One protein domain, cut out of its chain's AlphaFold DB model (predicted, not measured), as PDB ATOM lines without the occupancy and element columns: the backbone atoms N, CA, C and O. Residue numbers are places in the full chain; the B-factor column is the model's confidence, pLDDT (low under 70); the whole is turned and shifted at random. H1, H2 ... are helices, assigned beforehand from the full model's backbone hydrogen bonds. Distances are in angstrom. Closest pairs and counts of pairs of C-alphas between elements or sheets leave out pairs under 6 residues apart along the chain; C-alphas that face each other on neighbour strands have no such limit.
ATOM      1  N   TRP A 110      69.430  48.975  16.813       75.81
ATOM      2  CA  TRP A 110      70.658  49.779  16.884       75.81
ATOM      3  C   TRP A 110      71.570  49.611  15.660       75.81
ATOM      4  O   TRP A 110      72.121  50.593  15.170       75.81
ATOM      5  N   TRP A 111      71.692  48.397  15.116       77.00
ATOM      6  CA  TRP A 111      72.542  48.135  13.947       77.00
ATOM      7  C   TRP A 111      72.037  48.805  12.660       77.00
ATOM      8  O   TRP A 111      72.851  49.254  11.857       77.00
ATOM      9  N   GLU A 112      70.718  48.928  12.481       78.69
ATOM     10  CA  GLU A 112      70.119  49.669  11.356       78.69
ATOM     11  C   GLU A 112      70.375  51.176  11.448       78.69
ATOM     12  O   GLU A 112      70.625  51.832  10.438       78.69
ATOM     13  N   ILE A 113      70.337  51.736  12.658       76.50
ATOM     14  CA  ILE A 113      70.606  53.161  12.866       76.50
ATOM     15  C   ILE A 113      72.089  53.452  12.611       76.50
ATOM     16  O   ILE A 113      72.406  54.389  11.879       76.50
ATOM     17  N   ILE A 114      72.992  52.616  13.138       77.00
ATOM     18  CA  ILE A 114      74.442  52.758  12.940       77.00
ATOM     19  C   ILE A 114      74.812  52.617  11.456       77.00
ATOM     20  O   ILE A 114      75.598  53.415  10.947       77.00
ATOM     21  N   SER A 115      74.230  51.653  10.733       77.25
ATOM     22  CA  SER A 115      74.546  51.448   9.314       77.25
ATOM     23  C   SER A 115      74.067  52.604   8.433       77.25
ATOM     24  O   SER A 115      74.823  53.071   7.582       77.25
ATOM     25  N   ARG A 116      72.862  53.141   8.668       77.69
ATOM     26  CA  ARG A 116      72.345  54.307   7.929       77.69
ATOM     27  C   ARG A 116      73.152  55.574   8.204       77.69
ATOM     28  O   ARG A 116      73.378  56.357   7.281       77.69
ATOM     29  N   PHE A 117      73.602  55.776   9.444       75.19
ATOM     30  CA  PHE A 117      74.453  56.918   9.786       75.19
ATOM     31  C   PHE A 117      75.814  56.830   9.088       75.19
ATOM     32  O   PHE A 117      76.284  57.824   8.536       75.19
ATOM     33  N   ASN A 118      76.405  55.633   9.041       78.56
ATOM     34  CA  ASN A 118      77.708  55.405   8.423       78.56
ATOM     35  C   ASN A 118      77.687  55.680   6.907       78.56
ATOM     36  O   ASN A 118      78.536  56.406   6.399       78.56
ATOM     37  N   THR A 119      76.676  55.194   6.181       83.56
ATOM     38  CA  THR A 119      76.606  55.374   4.719       83.56
ATOM     39  C   THR A 119      76.385  56.831   4.315       83.56
ATOM     40  O   THR A 119      77.004  57.307   3.364       83.56
ATOM     41  N   ASN A 120      75.536  57.568   5.040       83.38
ATOM     42  CA  ASN A 120      75.298  58.985   4.752       83.38
ATOM     43  C   ASN A 120      76.538  59.830   5.053       83.38
ATOM     44  O   ASN A 120      76.946  60.625   4.208       83.38
ATOM     45  N   LEU A 121      77.175  59.607   6.209       84.81
ATOM     46  CA  LEU A 121      78.404  60.305   6.580       84.81
ATOM     47  C   LEU A 121      79.526  60.028   5.573       84.81
ATOM     48  O   LEU A 121      80.187  60.961   5.119       84.81
ATOM     49  N   PHE A 122      79.698  58.765   5.177       83.94
ATOM     50  CA  PHE A 122      80.698  58.361   4.195       83.94
ATOM     51  C   PHE A 122      80.463  59.023   2.834       83.94
ATOM     52  O   PHE A 122      81.375  59.633   2.285       83.94
ATOM     53  N   ASN A 123      79.235  58.984   2.311       86.88
ATOM     54  CA  ASN A 123      78.915  59.598   1.020       86.88
ATOM     55  C   ASN A 123      79.113  61.121   1.038       86.88
ATOM     56  O   ASN A 123      79.626  61.683   0.068       86.88
ATOM     57  N   THR A 124      78.756  61.799   2.134       89.06
ATOM     58  CA  THR A 124      79.013  63.238   2.284       89.06
ATOM     59  C   THR A 124      80.510  63.533   2.350       89.06
ATOM     60  O   THR A 124      80.976  64.441   1.663       89.06
ATOM     61  N   ALA A 125      81.280  62.753   3.114       84.62
ATOM     62  CA  ALA A 125      82.727  62.915   3.208       84.62
ATOM     63  C   ALA A 125      83.412  62.703   1.848       84.62
ATOM     64  O   ALA A 125      84.194  63.548   1.416       84.62
ATOM     65  N   VAL A 126      83.063  61.632   1.131       87.94
ATOM     66  CA  VAL A 126      83.576  61.350  -0.219       87.94
ATOM     67  C   VAL A 126      83.214  62.473  -1.189       87.94
ATOM     68  O   VAL A 126      84.076  62.921  -1.944       87.94
ATOM     69  N   GLY A 127      81.979  62.979  -1.144       91.56
ATOM     70  CA  GLY A 127      81.545  64.101  -1.978       91.56
ATOM     71  C   GLY A 127      82.353  65.376  -1.726       91.56
ATOM     72  O   GLY A 127      82.797  66.023  -2.676       91.56
ATOM     73  N   LEU A 128      82.610  65.711  -0.457       86.44
ATOM     74  CA  LEU A 128      83.444  66.857  -0.089       86.44
ATOM     75  C   LEU A 128      84.890  66.676  -0.562       86.44
ATOM     76  O   LEU A 128      85.452  67.589  -1.165       86.44
ATOM     77  N   ILE A 129      85.481  65.500  -0.345       85.88
ATOM     78  CA  ILE A 129      86.854  65.196  -0.772       85.88
ATOM     79  C   ILE A 129      86.976  65.300  -2.296       85.88
ATOM     80  O   ILE A 129      87.873  65.979  -2.793       85.88
ATOM     81  N   ALA A 130      86.055  64.692  -3.045       88.00
ATOM     82  CA  ALA A 130      86.047  64.751  -4.504       88.00
ATOM     83  C   ALA A 130      85.935  66.197  -5.018       88.00
ATOM     84  O   ALA A 130      86.665  66.591  -5.929       88.00
ATOM     85  N   TRP A 131      85.078  67.010  -4.397       90.69
ATOM     86  CA  TRP A 131      84.942  68.432  -4.714       90.69
ATOM     87  C   TRP A 131      86.238  69.219  -4.471       90.69
ATOM     88  O   TRP A 131      86.640  70.023  -5.318       90.69
ATOM     89  N   TYR A 132      86.922  68.971  -3.350       87.00
ATOM     90  CA  TYR A 132      88.210  69.600  -3.047       87.00
ATOM     91  C   TYR A 132      89.303  69.190  -4.034       87.00
ATOM     92  O   TYR A 132      90.001  70.062  -4.551       87.00
ATOM     93  N   ILE A 133      89.417  67.895  -4.348       86.44
ATOM     94  CA  ILE A 133      90.385  67.381  -5.330       86.44
ATOM     95  C   ILE A 133      90.145  68.023  -6.697       86.44
ATOM     96  O   ILE A 133      91.095  68.470  -7.338       86.44
ATOM     97  N   PHE A 134      88.887  68.127  -7.127       91.56
ATOM     98  CA  PHE A 134      88.542  68.758  -8.398       91.56
ATOM     99  C   PHE A 134      88.944  70.238  -8.433       91.56
ATOM    100  O   PHE A 134      89.611  70.670  -9.373       91.56
ATOM    101  N   LYS A 135      88.599  71.017  -7.397       87.50
ATOM    102  CA  LYS A 135      88.988  72.435  -7.309       87.50
ATOM    103  C   LYS A 135      90.502  72.620  -7.296       87.50
ATOM    104  O   LYS A 135      91.019  73.469  -8.016       87.50
ATOM    105  N   PHE A 136      91.203  71.823  -6.499       85.12
ATOM    106  CA  PHE A 136      92.657  71.864  -6.406       85.12
ATOM    107  C   PHE A 136      93.314  71.512  -7.747       85.12
ATOM    108  O   PHE A 136      94.174  72.247  -8.230       85.12
ATOM    109  N   GLY A 137      92.851  70.443  -8.400       88.94
ATOM    110  CA  GLY A 137      93.318  70.037  -9.724       88.94
ATOM    111  C   GLY A 137      93.074  71.102 -10.795       88.94
ATOM    112  O   GLY A 137      93.965  71.366 -11.600       88.94
ATOM    113  N   ALA A 138      91.916  71.767 -10.777       91.81
ATOM    114  CA  ALA A 138      91.614  72.866 -11.696       91.81
ATOM    115  C   ALA A 138      92.571  74.057 -11.513       91.81
ATOM    116  O   ALA A 138      93.052  74.610 -12.502       91.81
ATOM    117  N   ILE A 139      92.898  74.416 -10.266       88.44
ATOM    118  CA  ILE A 139      93.879  75.470  -9.963       88.44
ATOM    119  C   ILE A 139      95.268  75.074 -10.479       88.44
ATOM    120  O   ILE A 139      95.917  75.877 -11.147       88.44
ATOM    121  N   LEU A 140      95.710  73.834 -10.244       87.81
ATOM    122  CA  LEU A 140      97.004  73.350 -10.738       87.81
ATOM    123  C   LEU A 140      97.087  73.350 -12.268       87.81
ATOM    124  O   LEU A 140      98.100  73.781 -12.822       87.81
ATOM    125  N   MET A 141      96.027  72.911 -12.951       92.44
ATOM    126  CA  MET A 141      95.917  72.973 -14.412       92.44
ATOM    127  C   MET A 141      96.032  74.414 -14.913       92.44
ATOM    128  O   MET A 141      96.812  74.692 -15.820       92.44
ATOM    129  N   PHE A 142      95.304  75.341 -14.288       91.50
ATOM    130  CA  PHE A 142      95.319  76.752 -14.659       91.50
ATOM    131  C   PHE A 142      96.699  77.398 -14.464       91.50
ATOM    132  O   PHE A 142      97.202  78.053 -15.375       91.50
ATOM    133  N   VAL A 143      97.349  77.172 -13.319       88.38
ATOM    134  CA  VAL A 143      98.695  77.704 -13.039       88.38
ATOM    135  C   VAL A 143      99.730  77.115 -13.998       88.38
ATOM    136  O   VAL A 143     100.553  77.850 -14.542       88.38
ATOM    137  N   SER A 144      99.657  75.809 -14.269       88.06
ATOM    138  CA  SER A 144     100.554  75.138 -15.221       88.06
ATOM    139  C   SER A 144     100.375  75.679 -16.641       88.06
ATOM    140  O   SER A 144     101.354  75.912 -17.348       88.06
ATOM    141  N   PHE A 145      99.131  75.936 -17.049       93.88
ATOM    142  CA  PHE A 145      98.812  76.529 -18.345       93.88
ATOM    143  C   PHE A 145      99.330  77.968 -18.470       93.88
ATOM    144  O   PHE A 145      99.966  78.305 -19.468       93.88
ATOM    145  N   LEU A 146      99.135  78.805 -17.444       90.19
ATOM    146  CA  LEU A 146      99.700  80.157 -17.407       90.19
ATOM    147  C   LEU A 146     101.228  80.136 -17.483       90.19
ATOM    148  O   LEU A 146     101.813  80.884 -18.265       90.19
ATOM    149  N   HIS A 147     101.875  79.254 -16.717       88.38
ATOM    150  CA  HIS A 147     103.324  79.088 -16.756       88.38
ATOM    151  C   HIS A 147     103.807  78.690 -18.158       88.38
ATOM    152  O   HIS A 147     104.748  79.289 -18.676       88.38
ATOM    153  N   TRP A 148     103.120  77.754 -18.819       93.19
ATOM    154  CA  TRP A 148     103.438  77.357 -20.192       93.19
ATOM    155  C   TRP A 148     103.314  78.519 -21.192       93.19
ATOM    156  O   TRP A 148     104.193  78.690 -22.042       93.19
ATOM    157  N   ILE A 149     102.274  79.354 -21.075       94.31
ATOM    158  CA  ILE A 149     102.119  80.566 -21.899       94.31
ATOM    159  C   ILE A 149     103.278  81.538 -21.654       94.31
ATOM    160  O   ILE A 149     103.874  82.029 -22.611       94.31
ATOM    161  N   LEU A 150     103.622  81.795 -20.390       90.00
ATOM    162  CA  LEU A 150     104.707  82.701 -20.003       90.00
ATOM    163  C   LEU A 150     106.057  82.246 -20.559       90.00
ATOM    164  O   LEU A 150     106.779  83.054 -21.139       90.00
ATOM    165  N   VAL A 151     106.377  80.958 -20.432       89.38
ATOM    166  CA  VAL A 151     107.596  80.373 -21.006       89.38
ATOM    167  C   VAL A 151     107.569  80.467 -22.531       89.38
ATOM    168  O   VAL A 151     108.568  80.839 -23.136       89.38
ATOM    169  N   SER A 152     106.427  80.207 -23.167       93.75
ATOM    170  CA  SER A 152     106.298  80.293 -24.628       93.75
ATOM    171  C   SER A 152     106.503  81.714 -25.156       93.75
ATOM    172  O   SER A 152     107.144  81.904 -26.190       93.75
ATOM    173  N   ILE A 153     105.975  82.721 -24.455       91.06
ATOM    174  CA  ILE A 153     106.206  84.131 -24.786       91.06
ATOM    175  C   ILE A 153     107.677  84.479 -24.548       91.06
ATOM    176  O   ILE A 153     108.311  85.056 -25.426       91.06
ATOM    177  N   TYR A 154     108.252  84.066 -23.421       89.12
ATOM    178  CA  TYR A 154     109.661  84.308 -23.124       89.12
ATOM    179  C   TYR A 154     110.581  83.730 -24.206       89.12
ATOM    180  O   TYR A 154     111.431  84.433 -24.743       89.12
ATOM    181  N   VAL A 155     110.368  82.472 -24.596       89.12
ATOM    182  CA  VAL A 155     111.202  81.813 -25.604       89.12
ATOM    183  C   VAL A 155     111.073  82.489 -26.968       89.12
ATOM    184  O   VAL A 155     112.062  82.617 -27.671       89.12
ATOM    185  N   LYS A 156     109.883  82.958 -27.356       89.69
ATOM    186  CA  LYS A 156     109.691  83.610 -28.662       89.69
ATOM    187  C   LYS A 156     110.258  85.027 -28.742       89.69
ATOM    188  O   LYS A 156     110.675  85.432 -29.820       89.69
ATOM    189  N   TRP A 157     110.204  85.783 -27.647       87.81
ATOM    190  CA  TRP A 157     110.481  87.225 -27.664       87.81
ATOM    191  C   TRP A 157     111.789  87.613 -26.972       87.81
ATOM    192  O   TRP A 157     112.334  88.668 -27.278       87.81
ATOM    193  N   CYS A 158     112.285  86.783 -26.055       86.31
ATOM    194  CA  CYS A 158     113.452  87.080 -25.223       86.31
ATOM    195  C   CYS A 158     114.612  86.094 -25.420       86.31
ATOM    196  O   CYS A 158     115.726  86.387 -24.991       86.31
ATOM    197  N   TYR A 159     114.377  84.935 -26.045       85.44
ATOM    198  CA  TYR A 159     115.403  83.914 -26.248       85.44
ATOM    199  C   TYR A 159     115.589  83.605 -27.731       85.44
ATOM    200  O   TYR A 159     114.811  82.875 -28.341       85.44
ATOM    201  N   GLU A 160     116.661  84.121 -28.317       84.94
ATOM    202  CA  GLU A 160     117.065  83.722 -29.658       84.94
ATOM    203  C   GLU A 160     118.050  82.544 -29.548       84.94
ATOM    204  O   GLU A 160     119.139  82.722 -29.000       84.94
ATOM    205  N   PRO A 161     117.717  81.334 -30.039       79.88
ATOM    206  CA  PRO A 161     118.548  80.136 -29.874       79.88
ATOM    207  C   PRO A 161     119.809  80.127 -30.765       79.88
ATOM    208  O   PRO A 161     120.259  79.070 -31.203       79.88
ATOM    209  N   SER A 162     120.385  81.292 -31.068       87.94
ATOM    210  CA  SER A 162     121.605  81.422 -31.863       87.94
ATOM    211  C   SER A 162     122.840  81.571 -30.963       87.94
ATOM    212  O   SER A 162     122.773  82.118 -29.865       87.94
ATOM    213  N   LEU A 163     124.005  81.115 -31.437       76.69
ATOM    214  CA  LEU A 163     125.293  81.315 -30.746       76.69
ATOM    215  C   LEU A 163     125.638  82.807 -30.562       76.69
ATOM    216  O   LEU A 163     126.274  83.168 -29.575       76.69
ATOM    217  N   GLY A 164     125.177  83.679 -31.470       80.62
ATOM    218  CA  GLY A 164     125.247  85.138 -31.302       80.62
ATOM    219  C   GLY A 164     124.272  85.671 -30.244       80.62
ATOM    220  O   GLY A 164     124.562  86.661 -29.574       80.62
ATOM    221  N   GLY A 165     123.161  84.965 -30.024       72.25
ATOM    222  CA  GLY A 165     122.170  85.245 -28.991       72.25
ATOM    223  C   GLY A 165     122.734  85.172 -27.574       72.25
ATOM    224  O   GLY A 165     122.293  85.938 -26.734       72.25
ATOM    225  N   VAL A 166     123.771  84.367 -27.310       77.31
ATOM    226  CA  VAL A 166     124.432  84.305 -25.985       77.31
ATOM    227  C   VAL A 166     125.087  85.637 -25.595       77.31
ATOM    228  O   VAL A 166     125.147  85.973 -24.416       77.31
ATOM    229  N   PHE A 167     125.559  86.415 -26.572       78.00
ATOM    230  CA  PHE A 167     126.082  87.762 -26.323       78.00
ATOM    231  C   PHE A 167     124.982  88.832 -26.419       78.00
ATOM    232  O   PHE A 167     125.045  89.843 -25.720       78.00
ATOM    233  N   GLY A 168     123.945  88.602 -27.232       71.44
ATOM    234  CA  GLY A 168     122.775  89.481 -27.341       71.44
ATOM    235  C   GLY A 168     121.839  89.445 -26.126       71.44
ATOM    236  O   GLY A 168     121.210  90.454 -25.806       71.44
ATOM    237  N   THR A 169     121.782  88.330 -25.394       69.75
ATOM    238  CA  THR A 169     120.934  88.156 -24.203       69.75
ATOM    239  C   THR A 169     121.269  89.144 -23.097       69.75
ATOM    240  O   THR A 169     120.363  89.554 -22.380       69.75
ATOM    241  N   ILE A 170     122.520  89.599 -22.989       76.00
ATOM    242  CA  ILE A 170     122.925  90.600 -21.990       76.00
ATOM    243  C   ILE A 170     122.194  91.933 -22.234       76.00
ATOM    244  O   ILE A 170     121.730  92.564 -21.289       76.00
ATOM    245  N   PHE A 171     122.009  92.324 -23.501       72.25
ATOM    246  CA  PHE A 171     121.287  93.546 -23.880       72.25
ATOM    247  C   PHE A 171     119.766  93.345 -23.978       72.25
ATOM    248  O   PHE A 171     118.996  94.281 -23.754       72.25
ATOM    249  N   MET A 172     119.295  92.132 -24.277       71.06
ATOM    250  CA  MET A 172     117.858  91.825 -24.275       71.06
ATOM    251  C   MET A 172     117.280  91.653 -22.865       71.06
ATOM    252  O   MET A 172     116.114  91.979 -22.655       71.06
ATOM    253  N   VAL A 173     118.079  91.222 -21.882       74.19
ATOM    254  CA  VAL A 173     117.671  91.162 -20.465       74.19
ATOM    255  C   VAL A 173     117.307  92.544 -19.923       74.19
ATOM    256  O   VAL A 173     116.391  92.657 -19.112       74.19
ATOM    257  N   SER A 174     117.945  93.607 -20.421       79.31
ATOM    258  CA  SER A 174     117.582  94.989 -20.086       79.31
ATOM    259  C   SER A 174     116.272  95.474 -20.722       79.31
ATOM    260  O   SER A 174     115.810  96.565 -20.391       79.31
ATOM    261  N   SER A 175     115.641  94.694 -21.608       86.31
ATOM    262  CA  SER A 175     114.324  95.047 -22.136       86.31
ATOM    263  C   SER A 175     113.278  94.987 -21.017       86.31
ATOM    264  O   SER A 175     113.145  93.948 -20.357       86.31
ATOM    265  N   PRO A 176     112.469  96.046 -20.823       87.19
ATOM    266  CA  PRO A 176     111.469  96.090 -19.758       87.19
ATOM    267  C   PRO A 176     110.430  94.964 -19.873       87.19
ATOM    268  O   PRO A 176     109.910  94.505 -18.859       87.19
ATOM    269  N   LEU A 177     110.159  94.467 -21.088       87.69
ATOM    270  CA  LEU A 177     109.249  93.338 -21.295       87.69
ATOM    271  C   LEU A 177     109.837  92.020 -20.775       87.69
ATOM    272  O   LEU A 177     109.152  91.283 -20.070       87.69
ATOM    273  N   CYS A 178     111.105  91.736 -21.081       87.69
ATOM    274  CA  CYS A 178     111.764  90.505 -20.643       87.69
ATOM    275  C   CYS A 178     112.027  90.518 -19.131       87.69
ATOM    276  O   CYS A 178     111.760  89.520 -18.460       87.69
ATOM    277  N   GLY A 179     112.437  91.664 -18.575       86.94
ATOM    278  CA  GLY A 179     112.537  91.859 -17.127       86.94
ATOM    279  C   GLY A 179     111.187  91.703 -16.418       86.94
ATOM    280  O   GLY A 179     111.106  91.043 -15.383       86.94
ATOM    281  N   GLY A 180     110.106  92.228 -17.006       88.94
ATOM    282  CA  GLY A 180     108.746  92.063 -16.489       88.94
ATOM    283  C   GLY A 180     108.286  90.605 -16.467       88.94
ATOM    284  O   GLY A 180     107.771  90.140 -15.451       88.94
ATOM    285  N   ILE A 181     108.517  89.856 -17.551       88.94
ATOM    286  CA  ILE A 181     108.189  88.423 -17.618       88.94
ATOM    287  C   ILE A 181     109.009  87.632 -16.595       88.94
ATOM    288  O   ILE A 181     108.450  86.764 -15.929       88.94
ATOM    289  N   ASN A 182     110.298  87.941 -16.434       85.69
ATOM    290  CA  ASN A 182     111.158  87.273 -15.459       85.69
ATOM    291  C   ASN A 182     110.683  87.519 -14.015       85.69
ATOM    292  O   ASN A 182     110.490  86.570 -13.257       85.69
ATOM    293  N   ASN A 183     110.380  88.774 -13.660       87.81
ATOM    294  CA  ASN A 183     109.814  89.112 -12.351       87.81
ATOM    295  C   ASN A 183     108.463  88.428 -12.109       87.81
ATOM    296  O   ASN A 183     108.205  87.929 -11.016       87.81
ATOM    297  N   LEU A 184     107.603  88.359 -13.129       89.06
ATOM    298  CA  LEU A 184     106.318  87.672 -13.025       89.06
ATOM    299  C   LEU A 184     106.493  86.157 -12.846       89.06
ATOM    300  O   LEU A 184     105.799  85.559 -12.024       89.06
ATOM    301  N   GLN A 185     107.426  85.532 -13.570       87.06
ATOM    302  CA  GLN A 185     107.762  84.118 -13.386       87.06
ATOM    303  C   GLN A 185     108.282  83.846 -11.969       87.06
ATOM    304  O   GLN A 185     107.861  82.864 -11.360       87.06
ATOM    305  N   GLN A 186     109.119  84.732 -11.423       86.69
ATOM    306  CA  GLN A 186     109.635  84.613 -10.059       86.69
ATOM    307  C   GLN A 186     108.555  84.836  -8.990       86.69
ATOM    308  O   GLN A 186     108.484  84.104  -8.006       86.69
ATOM    309  N   ALA A 187     107.648  85.793  -9.188       87.31
ATOM    310  CA  ALA A 187     106.508  85.974  -8.292       87.31
ATOM    311  C   ALA A 187     105.590  84.738  -8.296       87.31
ATOM    312  O   ALA A 187     105.167  84.266  -7.239       87.31
ATOM    313  N   MET A 188     105.316  84.162  -9.473       85.88
ATOM    314  CA  MET A 188     104.507  82.946  -9.570       85.88
ATOM    315  C   MET A 188     105.184  81.731  -8.933       85.88
ATOM    316  O   MET A 188     104.497  80.948  -8.277       85.88
ATOM    317  N   SER A 189     106.500  81.553  -9.097       86.75
ATOM    318  CA  SER A 189     107.216  80.429  -8.484       86.75
ATOM    319  C   SER A 189     107.196  80.512  -6.957       86.75
ATOM    320  O   SER A 189     106.961  79.496  -6.302       86.75
ATOM    321  N   ASN A 190     107.323  81.715  -6.393       84.81
ATOM    322  CA  ASN A 190     107.218  81.931  -4.950       84.81
ATOM    323  C   ASN A 190     105.837  81.514  -4.421       84.81
ATOM    324  O   ASN A 190     105.743  80.730  -3.476       84.81
ATOM    325  N   HIS A 191     104.757  81.951  -5.074       83.31
ATOM    326  CA  HIS A 191     103.402  81.545  -4.685       83.31
ATOM    327  C   HIS A 191     103.144  80.047  -4.884       83.31
ATOM    328  O   HIS A 191     102.447  79.426  -4.079       83.31
ATOM    329  N   PHE A 192     103.721  79.449  -5.926       84.56
ATOM    330  CA  PHE A 192     103.602  78.019  -6.191       84.56
ATOM    331  C   PHE A 192     104.236  77.184  -5.075       84.56
ATOM    332  O   PHE A 192     103.609  76.241  -4.591       84.56
ATOM    333  N   ILE A 193     105.432  77.550  -4.606       84.81
ATOM    334  CA  ILE A 193     106.102  76.863  -3.491       84.81
ATOM    335  C   ILE A 193     105.259  76.957  -2.216       84.81
ATOM    336  O   ILE A 193     105.003  75.934  -1.576       84.81
ATOM    337  N   SER A 194     104.758  78.148  -1.874       83.75
ATOM    338  CA  SER A 194     103.883  78.320  -0.708       83.75
ATOM    339  C   SER A 194     102.623  77.458  -0.803       83.75
ATOM    340  O   SER A 194     102.197  76.872   0.191       83.75
ATOM    341  N   PHE A 195     102.026  77.340  -1.990       82.69
ATOM    342  CA  PHE A 195     100.852  76.499  -2.206       82.69
ATOM    343  C   PHE A 195     101.151  75.009  -1.979       82.69
ATOM    344  O   PHE A 195     100.386  74.329  -1.294       82.69
ATOM    345  N   TRP A 196     102.287  74.511  -2.477       84.81
ATOM    346  CA  TRP A 196     102.717  73.126  -2.251       84.81
ATOM    347  C   TRP A 196     102.992  72.823  -0.782       84.81
ATOM    348  O   TRP A 196     102.522  71.805  -0.273       84.81
ATOM    349  N   LEU A 197     103.706  73.710  -0.086       86.44
ATOM    350  CA  LEU A 197     104.013  73.532   1.335       86.44
ATOM    351  C   LEU A 197     102.735  73.483   2.183       86.44
ATOM    352  O   LEU A 197     102.572  72.574   2.997       86.44
ATOM    353  N   ASN A 198     101.788  74.391   1.929       83.12
ATOM    354  CA  ASN A 198     100.487  74.375   2.599       83.12
ATOM    355  C   ASN A 198      99.682  73.108   2.267       83.12
ATOM    356  O   ASN A 198      99.079  72.507   3.157       83.12
ATOM    357  N   GLY A 199      99.702  72.653   1.011       82.06
ATOM    358  CA  GLY A 199      99.041  71.410   0.607       82.06
ATOM    359  C   GLY A 199      99.584  70.178   1.338       82.06
ATOM    360  O   GLY A 199      98.808  69.339   1.805       82.06
ATOM    361  N   ILE A 200     100.906  70.084   1.505       83.81
ATOM    362  CA  ILE A 200     101.561  69.000   2.255       83.81
ATOM    363  C   ILE A 200     101.191  69.064   3.744       83.81
ATOM    364  O   ILE A 200     100.860  68.034   4.336       83.81
ATOM    365  N   LEU A 201     101.185  70.255   4.350       84.25
ATOM    366  CA  LEU A 201     100.805  70.448   5.755       84.25
ATOM    367  C   LEU A 201      99.375  69.958   6.035       84.25
ATOM    368  O   LEU A 201      99.128  69.213   6.988       84.25
ATOM    369  N   VAL A 202      98.426  70.334   5.177       82.44
ATOM    370  CA  VAL A 202      97.026  69.906   5.306       82.44
ATOM    371  C   VAL A 202      96.916  68.391   5.135       82.44
ATOM    372  O   VAL A 202      96.244  67.723   5.922       82.44
ATOM    373  N   SER A 203      97.628  67.829   4.156       78.38
ATOM    374  CA  SER A 203      97.613  66.388   3.878       78.38
ATOM    375  C   SER A 203      98.175  65.566   5.042       78.38
ATOM    376  O   SER A 203      97.586  64.564   5.441       78.38
ATOM    377  N   THR A 204      99.289  65.999   5.634       83.12
ATOM    378  CA  THR A 204      99.916  65.314   6.779       83.12
ATOM    379  C   THR A 204      99.059  65.401   8.041       83.12
ATOM    380  O   THR A 204      98.896  64.397   8.738       83.12
ATOM    381  N   SER A 205      98.435  66.554   8.294       79.31
ATOM    382  CA  SER A 205      97.496  66.739   9.407       79.31
ATOM    383  C   SER A 205      96.269  65.833   9.274       79.31
ATOM    384  O   SER A 205      95.840  65.218  10.250       79.31
ATOM    385  N   PHE A 206      95.743  65.686   8.055       76.38
ATOM    386  CA  PHE A 206      94.618  64.799   7.766       76.38
ATOM    387  C   PHE A 206      94.966  63.321   8.005       76.38
ATOM    388  O   PHE A 206      94.234  62.621   8.703       76.38
ATOM    389  N   VAL A 207      96.114  62.855   7.499       81.81
ATOM    390  CA  VAL A 207      96.588  61.474   7.717       81.81
ATOM    391  C   VAL A 207      96.804  61.189   9.206       81.81
ATOM    392  O   VAL A 207      96.423  60.123   9.689       81.81
ATOM    393  N   LYS A 208      97.363  62.148   9.956       83.25
ATOM    394  CA  LYS A 208      97.543  62.026  11.409       83.25
ATOM    395  C   LYS A 208      96.203  61.911  12.142       83.25
ATOM    396  O   LYS A 208      96.088  61.085  13.039       83.25
ATOM    397  N   GLY A 209      95.199  62.693  11.745       75.88
ATOM    398  CA  GLY A 209      93.850  62.610  12.309       75.88
ATOM    399  C   GLY A 209      93.204  61.239  12.107       75.88
ATOM    400  O   GLY A 209      92.615  60.710  13.042       75.88
ATOM    401  N   ILE A 210      93.378  60.634  10.926       75.75
ATOM    402  CA  ILE A 210      92.873  59.283  10.636       75.75
ATOM    403  C   ILE A 210      93.588  58.219  11.473       75.75
ATOM    404  O   ILE A 210      92.939  57.305  11.959       75.75
ATOM    405  N   LEU A 211      94.908  58.318  11.646       79.81
ATOM    406  CA  LEU A 211      95.690  57.317  12.387       79.81
ATOM    407  C   LEU A 211      95.417  57.295  13.897       79.81
ATOM    408  O   LEU A 211      95.751  56.313  14.552       79.81
ATOM    409  N   VAL A 212      94.891  58.387  14.456       85.06
ATOM    410  CA  VAL A 212      94.609  58.517  15.897       85.06
ATOM    411  C   VAL A 212      93.180  58.079  16.250       85.06
ATOM    412  O   VAL A 212      92.902  57.842  17.426       85.06
ATOM    413  N   MET A 213      92.288  57.959  15.261       63.12
ATOM    414  CA  MET A 213      90.925  57.431  15.432       63.12
ATOM    415  C   MET A 213      90.902  55.904  15.366       63.12
ATOM    416  O   MET A 213      90.126  55.320  16.155       63.12
TER     417      MET A 213
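What this domain is: This is residues 110 to 213 of the 213 residues of an uncharacterized protein of viral metagenome (UniProt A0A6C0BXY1). What shape does the model have? Two long helices, H1 and H3, run opposite ways as a narrow V; residues 147 to 157 of H1 touch residues 178 to 185 of H3, and the arms part toward free ends. The short H2 stands crosswise near H3 at the closed end. What is it made of, and how large is it? The printed part has 104 residues with three named helices, in the order H1, H2, H3, and no named strand, so its class is all helix. It is extended, with a radius of gyration of the C-alphas of 23.5 A, and spans 80 by 22 by 22 A.

How they stand to each other: Where do the long helices touch? H1, residues 110 to 157, touches H3, residues 176 to 212, with its residues 147 to 157 alone; the closest C-alphas, of Tyr 154 and Cys 178, are 7.0 A apart. They run opposite ways at a shallow tilt of 18 degrees. Where is the short helix? H2, residues 165 to 173, is apart from H1. It is close to H3 but not clearly touching, about perpendicular at 85 degrees; their closest C-alphas, of Val 173 and Gly 179, are 6.2 A apart. What do the backbones show? In H1 and H3 every O i to N i+4 pair is within hydrogen-bond range; in H2, 3 of 5 are.

Where its parts are: Where does H1 run? Its 48 residues go from C-alpha 110 at (70.658, 49.779, 16.884) to C-alpha 157, over 70.5 A. Where do the others run? H2 has 9 residues, and H3 covers 54.5 A, ending with C-alpha 212 at (94.609, 58.517, 15.897).

The domain as a whole: Are there cuts or long links? The printed part has no cut; the link from H1 to H2 is short and that from H2 to H3 tight. Where is confidence low? Residues 169 and 213 are under 70.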